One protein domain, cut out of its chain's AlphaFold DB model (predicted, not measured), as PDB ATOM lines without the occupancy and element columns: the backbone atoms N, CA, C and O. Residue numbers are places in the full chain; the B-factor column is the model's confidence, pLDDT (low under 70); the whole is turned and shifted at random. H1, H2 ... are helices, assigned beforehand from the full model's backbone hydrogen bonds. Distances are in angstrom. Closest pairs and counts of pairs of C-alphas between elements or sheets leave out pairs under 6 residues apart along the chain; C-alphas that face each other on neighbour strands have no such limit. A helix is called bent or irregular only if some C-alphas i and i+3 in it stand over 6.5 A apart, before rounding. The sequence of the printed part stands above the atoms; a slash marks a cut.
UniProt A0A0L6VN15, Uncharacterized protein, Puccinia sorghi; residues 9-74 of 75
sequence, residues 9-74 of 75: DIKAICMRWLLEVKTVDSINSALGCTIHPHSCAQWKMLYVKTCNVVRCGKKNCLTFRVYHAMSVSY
ATOM      1  N   ASP A   9     -26.924 -56.051 -44.499       77.94
ATOM      2  CA  ASP A   9     -25.565 -56.470 -44.143       77.94
ATOM      3  C   ASP A   9     -24.504 -55.569 -44.783       77.94
ATOM      4  O   ASP A   9     -23.569 -55.129 -44.116       77.94
ATOM      5  N   ILE A  10     -24.694 -55.202 -46.056       80.81
ATOM      6  CA  ILE A  10     -23.804 -54.277 -46.773       80.81
ATOM      7  C   ILE A  10     -23.828 -52.904 -46.100       80.81
ATOM      8  O   ILE A  10     -22.776 -52.314 -45.847       80.81
ATOM      9  N   LYS A  11     -25.022 -52.412 -45.746       80.25
ATOM     10  CA  LYS A  11     -25.179 -51.150 -45.004       80.25
ATOM     11  C   LYS A  11     -24.460 -51.214 -43.657       80.25
ATOM     12  O   LYS A  11     -23.794 -50.254 -43.269       80.25
ATOM     13  N   ALA A  12     -24.574 -52.342 -42.959       78.75
ATOM     14  CA  ALA A  12     -23.975 -52.531 -41.649       78.75
ATOM     15  C   ALA A  12     -22.441 -52.534 -41.699       78.75
ATOM     16  O   ALA A  12     -21.797 -51.820 -40.924       78.75
ATOM     17  N   ILE A  13     -21.864 -53.292 -42.633       83.50
ATOM     18  CA  ILE A  13     -20.414 -53.357 -42.850       83.50
ATOM     19  C   ILE A  13     -19.884 -51.985 -43.277       83.50
ATOM     20  O   ILE A  13     -18.907 -51.500 -42.708       83.50
ATOM     21  N   CYS A  14     -20.576 -51.318 -44.205       84.62
ATOM     22  CA  CYS A  14     -20.224 -49.979 -44.666       84.62
ATOM     23  C   CYS A  14     -20.195 -48.963 -43.511       84.62
ATOM     24  O   CYS A  14     -19.216 -48.233 -43.367       84.62
ATOM     25  N   MET A  15     -21.212 -48.946 -42.639       83.69
ATOM     26  CA  MET A  15     -21.218 -48.054 -41.470       83.69
ATOM     27  C   MET A  15     -20.080 -48.366 -40.502       83.69
ATOM     28  O   MET A  15     -19.415 -47.442 -40.039       83.69
ATOM     29  N   ARG A  16     -19.828 -49.648 -40.211       83.88
ATOM     30  CA  ARG A  16     -18.732 -50.047 -39.318       83.88
ATOM     31  C   ARG A  16     -17.386 -49.544 -39.841       83.88
ATOM     32  O   ARG A  16     -16.647 -48.907 -39.101       83.88
ATOM     33  N   TRP A  17     -17.104 -49.759 -41.121       85.75
ATOM     34  CA  TRP A  17     -15.851 -49.324 -41.740       85.75
ATOM     35  C   TRP A  17     -15.739 -47.802 -41.883       85.75
ATOM     36  O   TRP A  17     -14.652 -47.258 -41.702       85.75
ATOM     37  N   LEU A  18     -16.844 -47.087 -42.120       83.25
ATOM     38  CA  LEU A  18     -16.848 -45.618 -42.105       83.25
ATOM     39  C   LEU A  18     -16.549 -45.039 -40.715       83.25
ATOM     40  O   LEU A  18     -15.949 -43.969 -40.617       83.25
ATOM     41  N   LEU A  19     -16.962 -45.718 -39.640       81.69
ATOM     42  CA  LEU A  19     -16.635 -45.325 -38.263       81.69
ATOM     43  C   LEU A  19     -15.170 -45.603 -37.916       81.69
ATOM     44  O   LEU A  19     -14.580 -44.849 -37.149       81.69
ATOM     45  N   GLU A  20     -14.575 -46.627 -38.527       84.12
ATOM     46  CA  GLU A  20     -13.131 -46.906 -38.495       84.12
ATOM     47  C   GLU A  20     -12.313 -45.962 -39.401       84.12
ATOM     48  O   GLU A  20     -11.120 -46.175 -39.595       84.12
ATOM     49  N   VAL A  21     -12.927 -44.903 -39.949       84.56
ATOM     50  CA  VAL A  21     -12.269 -43.885 -40.792       84.56
ATOM     51  C   VAL A  21     -11.763 -44.449 -42.132       84.56
ATOM     52  O   VAL A  21     -10.885 -43.876 -42.775       84.56
ATOM     53  N   LYS A  22     -12.344 -45.553 -42.620       84.75
ATOM     54  CA  LYS A  22     -12.060 -46.042 -43.977       84.75
ATOM     55  C   LYS A  22     -12.758 -45.180 -45.028       84.75
ATOM     56  O   LYS A  22     -13.875 -44.700 -44.825       84.75
ATOM     57  N   THR A  23     -12.108 -45.004 -46.176       84.81
ATOM     58  CA  THR A  23     -12.673 -44.281 -47.323       84.81
ATOM     59  C   THR A  23     -13.714 -45.128 -48.050       84.81
ATOM     60  O   THR A  23     -13.633 -46.357 -48.063       84.81
ATOM     61  N   VAL A  24     -14.685 -44.480 -48.700       82.19
ATOM     62  CA  VAL A  24     -15.718 -45.175 -49.491       82.19
ATOM     63  C   VAL A  24     -15.088 -46.022 -50.601       82.19
ATOM     64  O   VAL A  24     -15.543 -47.135 -50.838       82.19
ATOM     65  N   ASP A  25     -13.992 -45.563 -51.206       84.94
ATOM     66  CA  ASP A  25     -13.265 -46.314 -52.238       84.94
ATOM     67  C   ASP A  25     -12.652 -47.614 -51.701       84.94
ATOM     68  O   ASP A  25     -12.723 -48.658 -52.352       84.94
ATOM     69  N   SER A  26     -12.109 -47.584 -50.478       84.88
ATOM     70  CA  SER A  26     -11.579 -48.777 -49.807       84.88
ATOM     71  C   SER A  26     -12.692 -49.774 -49.478       84.88
ATOM     72  O   SER A  26     -12.533 -50.976 -49.687       84.88
ATOM     73  N   ILE A  27     -13.844 -49.271 -49.029       85.56
ATOM     74  CA  ILE A  27     -15.034 -50.080 -48.745       85.56
ATOM     75  C   ILE A  27     -15.561 -50.730 -50.030       85.56
ATOM     76  O   ILE A  27     -15.820 -51.932 -50.042       85.56
ATOM     77  N   ASN A  28     -15.672 -49.961 -51.115       84.88
ATOM     78  CA  ASN A  28     -16.139 -50.450 -52.412       84.88
ATOM     79  C   ASN A  28     -15.202 -51.521 -52.980       84.88
ATOM     80  O   ASN A  28     -15.668 -52.552 -53.462       84.88
ATOM     81  N   SER A  29     -13.888 -51.312 -52.854       86.31
ATOM     82  CA  SER A  29     -12.871 -52.281 -53.279       86.31
ATOM     83  C   SER A  29     -12.953 -53.586 -52.481       86.31
ATOM     84  O   SER A  29     -12.849 -54.664 -53.054       86.31
ATOM     85  N   ALA A  30     -13.179 -53.505 -51.165       86.00
ATOM     86  CA  ALA A  30     -13.263 -54.678 -50.296       86.00
ATOM     87  C   ALA A  30     -14.594 -55.445 -50.414       86.00
ATOM     88  O   ALA A  30     -14.615 -56.658 -50.224       86.00
ATOM     89  N   LEU A  31     -15.700 -54.761 -50.722       81.50
ATOM     90  CA  LEU A  31     -17.010 -55.392 -50.931       81.50
ATOM     91  C   LEU A  31     -17.231 -55.864 -52.373       81.50
ATOM     92  O   LEU A  31     -18.182 -56.598 -52.629       81.50
ATOM     93  N   GLY A  32     -16.406 -55.408 -53.321       82.19
ATOM     94  CA  GLY A  32     -16.625 -55.640 -54.749       82.19
ATOM     95  C   GLY A  32     -17.909 -54.988 -55.276       82.19
ATOM     96  O   GLY A  32     -18.426 -55.394 -56.315       82.19
ATOM     97  N   CYS A  33     -18.452 -53.997 -54.561       77.94
ATOM     98  CA  CYS A  33     -19.673 -53.293 -54.936       77.94
ATOM     99  C   CYS A  33     -19.456 -51.780 -54.938       77.94
ATOM    100  O   CYS A  33     -18.863 -51.223 -54.015       77.94
ATOM    101  N   THR A  34     -19.993 -51.097 -55.945       82.94
ATOM    102  CA  THR A  34     -19.918 -49.636 -56.030       82.94
ATOM    103  C   THR A  34     -21.046 -49.016 -55.217       82.94
ATOM    104  O   THR A  34     -22.166 -48.859 -55.709       82.94
ATOM    105  N   ILE A  35     -20.767 -48.657 -53.964       81.81
ATOM    106  CA  ILE A  35     -21.704 -47.890 -53.144       81.81
ATOM    107  C   ILE A  35     -21.591 -46.421 -53.532       81.81
ATOM    108  O   ILE A  35     -20.508 -45.831 -53.523       81.81
ATOM    109  N   HIS A  36     -22.733 -45.816 -53.849       82.00
ATOM    110  CA  HIS A  36     -22.785 -44.401 -54.180       82.00
ATOM    111  C   HIS A  36     -22.479 -43.544 -52.932       82.00
ATOM    112  O   HIS A  36     -23.112 -43.743 -51.889       82.00
ATOM    113  N   PRO A  37     -21.584 -42.542 -53.011       78.44
ATOM    114  CA  PRO A  37     -21.175 -41.740 -51.853       78.44
ATOM    115  C   PRO A  37     -22.347 -41.005 -51.185       78.44
ATOM    116  O   PRO A  37     -22.390 -40.887 -49.962       78.44
ATOM    117  N   HIS A  38     -23.351 -40.591 -51.966       83.12
ATOM    118  CA  HIS A  38     -24.599 -40.033 -51.428       83.12
ATOM    119  C   HIS A  38     -25.334 -41.012 -50.492       83.12
ATOM    120  O   HIS A  38     -25.805 -40.614 -49.429       83.12
ATOM    121  N   SER A  39     -25.398 -42.302 -50.843       82.12
ATOM    122  CA  SER A  39     -26.016 -43.329 -49.993       82.12
ATOM    123  C   SER A  39     -25.226 -43.523 -48.697       82.12
ATOM    124  O   SER A  39     -25.827 -43.561 -47.624       82.12
ATOM    125  N   CYS A  40     -23.890 -43.537 -48.766       80.19
ATOM    126  CA  CYS A  40     -23.028 -43.563 -47.579       80.19
ATOM    127  C   CYS A  40     -23.279 -42.366 -46.651       80.19
ATOM    128  O   CYS A  40     -23.386 -42.538 -45.436       80.19
ATOM    129  N   ALA A  41     -23.402 -41.158 -47.207       82.62
ATOM    130  CA  ALA A  41     -23.679 -39.951 -46.433       82.62
ATOM    131  C   ALA A  41     -25.039 -40.028 -45.718       82.62
ATOM    132  O   ALA A  41     -25.125 -39.722 -44.526       82.62
ATOM    133  N   GLN A  42     -26.081 -40.506 -46.408       82.62
ATOM    134  CA  GLN A  42     -27.409 -40.707 -45.821       82.62
ATOM    135  C   GLN A  42     -27.389 -41.739 -44.690       82.62
ATOM    136  O   GLN A  42     -27.927 -41.487 -43.610       82.62
ATOM    137  N   TRP A  43     -26.742 -42.885 -44.898       82.69
ATOM    138  CA  TRP A  43     -26.634 -43.916 -43.867       82.69
ATOM    139  C   TRP A  43     -25.840 -43.424 -42.652       82.69
ATOM    140  O   TRP A  43     -26.263 -43.656 -41.521       82.69
ATOM    141  N   LYS A  44     -24.755 -42.664 -42.859       80.25
ATOM    142  CA  LYS A  44     -23.979 -42.047 -41.773       80.25
ATOM    143  C   LYS A  44     -24.817 -41.039 -40.985       80.25
ATOM    144  O   LYS A  44     -24.789 -41.050 -39.755       80.25
ATOM    145  N   MET A  45     -25.585 -40.193 -41.670       82.44
ATOM    146  CA  MET A  45     -26.495 -39.239 -41.029       82.44
ATOM    147  C   MET A  45     -27.544 -39.959 -40.169       82.44
ATOM    148  O   MET A  45     -27.755 -39.581 -39.014       82.44
ATOM    149  N   LEU A  46     -28.167 -41.014 -40.704       79.25
ATOM    150  CA  LEU A  46     -29.126 -41.839 -39.968       79.25
ATOM    151  C   LEU A  46     -28.470 -42.502 -38.754       79.25
ATOM    152  O   LEU A  46     -29.001 -42.397 -37.650       79.25
ATOM    153  N   TYR A  47     -27.287 -43.093 -38.927       77.56
ATOM    154  CA  TYR A  47     -26.519 -43.711 -37.848       77.56
ATOM    155  C   TYR A  47     -26.232 -42.726 -36.707       77.56
ATOM    156  O   TYR A  47     -26.477 -43.045 -35.543       77.56
ATOM    157  N   VAL A  48     -25.768 -41.510 -37.020       77.50
ATOM    158  CA  VAL A  48     -25.496 -40.464 -36.019       77.50
ATOM    159  C   VAL A  48     -26.783 -40.014 -35.327       77.50
ATOM    160  O   VAL A  48     -26.805 -39.896 -34.100       77.50
ATOM    161  N   LYS A  49     -27.874 -39.819 -36.076       76.25
ATOM    162  CA  LYS A  49     -29.177 -39.439 -35.512       76.25
ATOM    163  C   LYS A  49     -29.689 -40.505 -34.541       76.25
ATOM    164  O   LYS A  49     -30.089 -40.168 -33.427       76.25
ATOM    165  N   THR A  50     -29.619 -41.783 -34.910       72.00
ATOM    166  CA  THR A  50     -30.017 -42.884 -34.025       72.00
ATOM    167  C   THR A  50     -29.068 -43.019 -32.834       72.00
ATOM    168  O   THR A  50     -29.538 -43.197 -31.713       72.00
ATOM    169  N   CYS A  51     -27.756 -42.856 -33.023       68.88
ATOM    170  CA  CYS A  51     -26.793 -42.834 -31.919       68.88
ATOM    171  C   CYS A  51     -27.087 -41.720 -30.911       68.88
ATOM    172  O   CYS A  51     -27.007 -41.968 -29.712       68.88
ATOM    173  N   ASN A  52     -27.458 -40.522 -31.370       66.62
ATOM    174  CA  ASN A  52     -27.837 -39.414 -30.491       66.62
ATOM    175  C   ASN A  52     -29.103 -39.739 -29.688       66.62
ATOM    176  O   ASN A  52     -29.116 -39.557 -28.473       66.62
ATOM    177  N   VAL A  53     -30.129 -40.307 -30.331       63.84
ATOM    178  CA  VAL A  53     -31.359 -40.750 -29.648       63.84
ATOM    179  C   VAL A  53     -31.066 -41.853 -28.619       63.84
ATOM    180  O   VAL A  53     -31.588 -41.818 -27.508       63.84
ATOM    181  N   VAL A  54     -30.195 -42.814 -28.943       58.34
ATOM    182  CA  VAL A  54     -29.858 -43.944 -28.055       58.34
ATOM    183  C   VAL A  54     -28.882 -43.546 -26.938       58.34
ATOM    184  O   VAL A  54     -28.989 -44.070 -25.826       58.34
ATOM    185  N   ARG A  55     -27.968 -42.591 -27.171       55.59
ATOM    186  CA  ARG A  55     -27.094 -42.027 -26.121       55.59
ATOM    187  C   ARG A  55     -27.890 -41.308 -25.036       55.59
ATOM    188  O   ARG A  55     -27.467 -41.361 -23.885       55.59
ATOM    189  N   CYS A  56     -29.043 -40.730 -25.370       55.06
ATOM    190  CA  CYS A  56     -29.991 -40.218 -24.378       55.06
ATOM    191  C   CYS A  56     -30.747 -41.333 -23.620       55.06
ATOM    192  O   CYS A  56     -31.403 -41.038 -22.629       55.06
ATOM    193  N   GLY A  57     -30.661 -42.603 -24.052       51.44
ATOM    194  CA  GLY A  57     -31.520 -43.697 -23.579       51.44
ATOM    195  C   GLY A  57     -30.866 -44.831 -22.769       51.44
ATOM    196  O   GLY A  57     -31.509 -45.315 -21.846       51.44
ATOM    197  N   LYS A  58     -29.650 -45.312 -23.087       46.81
ATOM    198  CA  LYS A  58     -28.845 -46.293 -22.296       46.81
ATOM    199  C   LYS A  58     -27.664 -46.798 -23.139       46.81
ATOM    200  O   LYS A  58     -27.840 -47.227 -24.276       46.81
ATOM    201  N   LYS A  59     -26.459 -46.804 -22.561       49.75
ATOM    202  CA  LYS A  59     -25.168 -46.990 -23.259       49.75
ATOM    203  C   LYS A  59     -24.827 -48.414 -23.747       49.75
ATOM    204  O   LYS A  59     -23.830 -48.552 -24.433       49.75
ATOM    205  N   ASN A  60     -25.625 -49.455 -23.484       45.72
ATOM    206  CA  ASN A  60     -25.209 -50.848 -23.767       45.72
ATOM    207  C   ASN A  60     -26.030 -51.599 -24.836       45.72
ATOM    208  O   ASN A  60     -25.818 -52.787 -25.043       45.72
ATOM    209  N   CYS A  61     -26.933 -50.928 -25.560       46.38
ATOM    210  CA  CYS A  61     -27.743 -51.540 -26.635       46.38
ATOM    211  C   CYS A  61     -27.541 -50.837 -28.001       46.38
ATOM    212  O   CYS A  61     -28.415 -50.853 -28.868       46.38
ATOM    213  N   LEU A  62     -26.399 -50.152 -28.155       50.75
ATOM    214  CA  LEU A  62     -26.102 -49.183 -29.222       50.75
ATOM    215  C   LEU A  62     -25.920 -49.810 -30.606       50.75
ATOM    216  O   LEU A  62     -26.266 -49.197 -31.607       50.75
ATOM    217  N   THR A  63     -25.415 -51.036 -30.666       51.69
ATOM    218  CA  THR A  63     -25.091 -51.713 -31.924       51.69
ATOM    219  C   THR A  63     -26.388 -52.239 -32.554       51.69
ATOM    220  O   THR A  63     -26.815 -51.759 -33.596       51.69
ATOM    221  N   PHE A  64     -27.115 -53.126 -31.867       49.59
ATOM    222  CA  PHE A  64     -28.261 -53.862 -32.427       49.59
ATOM    223  C   PHE A  64     -29.458 -52.991 -32.859       49.59
ATOM    224  O   PHE A  64     -30.040 -53.223 -33.919       49.59
ATOM    225  N   ARG A  65     -29.828 -51.958 -32.083       52.50
ATOM    226  CA  ARG A  65     -30.999 -51.114 -32.406       52.50
ATOM    227  C   ARG A  65     -30.771 -50.180 -33.591       52.50
ATOM    228  O   ARG A  65     -31.722 -49.890 -34.311       52.50
ATOM    229  N   VAL A  66     -29.536 -49.731 -33.817       55.81
ATOM    230  CA  VAL A  66     -29.213 -48.868 -34.963       55.81
ATOM    231  C   VAL A  66     -29.272 -49.670 -36.265       55.81
ATOM    232  O   VAL A  66     -29.847 -49.194 -37.242       55.81
ATOM    233  N   TYR A  67     -28.796 -50.922 -36.266       55.88
ATOM    234  CA  TYR A  67     -28.935 -51.811 -37.430       55.88
ATOM    235  C   TYR A  67     -30.394 -52.187 -37.715       55.88
ATOM    236  O   TYR A  67     -30.796 -52.210 -38.879       55.88
ATOM    237  N   HIS A  68     -31.217 -52.397 -36.681       55.34
ATOM    238  CA  HIS A  68     -32.656 -52.617 -36.860       55.34
ATOM    239  C   HIS A  68     -33.355 -51.369 -37.432       55.34
ATOM    240  O   HIS A  68     -34.101 -51.473 -38.399       55.34
ATOM    241  N   ALA A  69     -33.057 -50.167 -36.927       55.81
ATOM    242  CA  ALA A  69     -33.613 -48.919 -37.464       55.81
ATOM    243  C   ALA A  69     -33.198 -48.655 -38.927       55.81
ATOM    244  O   ALA A  69     -34.024 -48.237 -39.736       55.81
ATOM    245  N   MET A  70     -31.947 -48.958 -39.298       56.47
ATOM    246  CA  MET A  70     -31.485 -48.866 -40.693       56.47
ATOM    247  C   MET A  70     -32.115 -49.921 -41.617       56.47
ATOM    248  O   MET A  70     -32.184 -49.702 -42.828       56.47
ATOM    249  N   SER A  71     -32.585 -51.039 -41.059       52.31
ATOM    250  CA  SER A  71     -33.308 -52.082 -41.800       52.31
ATOM    251  C   SER A  71     -34.784 -51.724 -42.008       52.31
ATOM    252  O   SER A  71     -35.338 -52.040 -43.055       52.31
ATOM    253  N   VAL A  72     -35.403 -51.013 -41.058       49.88
ATOM    254  CA  VAL A  72     -36.830 -50.631 -41.099       49.88
ATOM    255  C   VAL A  72     -37.086 -49.343 -41.901       49.88
ATOM    256  O   VAL A  72     -38.200 -49.116 -42.356       49.88
ATOM    257  N   SER A  73     -36.071 -48.509 -42.151       43.88
ATOM    258  CA  SER A  73     -36.243 -47.200 -42.815       43.88
ATOM    259  C   SER A  73     -36.512 -47.244 -44.337       43.88
ATOM    260  O   SER A  73     -36.379 -46.214 -44.997       43.88
ATOM    261  N   TYR A  74     -36.867 -48.401 -44.902       45.22
ATOM    262  CA  TYR A  74     -37.252 -48.556 -46.312       45.22
ATOM    263  C   TYR A  74     -38.448 -49.516 -46.452       45.22
ATOM    264  O   TYR A  74     -38.307 -50.608 -47.010       45.22
TER     265      TYR A  74
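Overview. This is residues 9 to 74 of the 75 residues of an uncharacterized protein of Puccinia sorghi (UniProt A0A0L6VN15). One long helix, H3, runs along the longest axis of this domain, and the three shorter helices H4, H1 and H2 form a row on one side of it. H4 and H1 cross H3 and pack on it, H1 about perpendicular to it, while H2 sits beyond H1 at the end of the row, near where H3 begins. The printed part has 66 residues with four named helices, in the order H1, H2, H3, H4 along the chain, and no named strand; the class is all helix. The whole is compact, with a radius of gyration of the C-alphas of 12.2 A and spans of 36 by 25 by 17 A.

Arrangement. Start at H3, residues 37 to 55, the longest helix. H1, residues 9 to 19, touches it about perpendicular at 77 degrees; look at the closest C-alphas, those of Met 15 and Lys 44, 6.6 A apart. H3 touches H1 with residues 40 to 47 alone. Farther along H3, you find H4, residues 62 to 72, which touches it at a steep tilt of 52 degrees, opposite ways; the closest C-alphas are those of Thr 50 and Val 66, at 6.1 A. H1 and H4 are close but not clearly touching, with the C-alphas of Ala 12 and Tyr 67 closest at 6.6 A. H2, residues 24 to 31, only just touches H1, with 3 pairs of C-alphas within 8 A, the closest being those of Cys 14 and Ile 27 at 6.6 A. These two form a helical hairpin, running opposite ways at a steep tilt of 42 degrees. H2 and H3 are close but not clearly touching, and H2 and H4 are apart. In H1, H2 and H3 every backbone O i to N i+4 pair is within hydrogen-bond range; in H4 6 of 7 are.

Along the chain. Find C-alpha 37 at (-21.175, -41.740, -51.853); from there H3 runs 26.4 A to C-alpha 55 at (-27.094, -42.027, -26.121). H1 begins at C-alpha 9, (-25.565, -56.470, -44.143), and measures 15.4 A to C-alpha 19. H2 measures 10.4 A from C-alpha 24 to C-alpha 31. H4 measures 16.1 A and ends at C-alpha 72, (-36.830, -50.631, -41.099); it is neither bent nor irregular, but only just: C-alphas 62 and 65 are 6.2 A apart.

Size, cuts and confidence. The two C-alphas farthest apart are those of Gly 32 and Cys 56, at 36.6 A. The printed part has no cut. The links H1 to H2 and H2 to H3 are tight, and H3 to H4 is short. The mean pLDDT of the printed part is 71.6; look for low confidence, under 70, in residues 51 to 74.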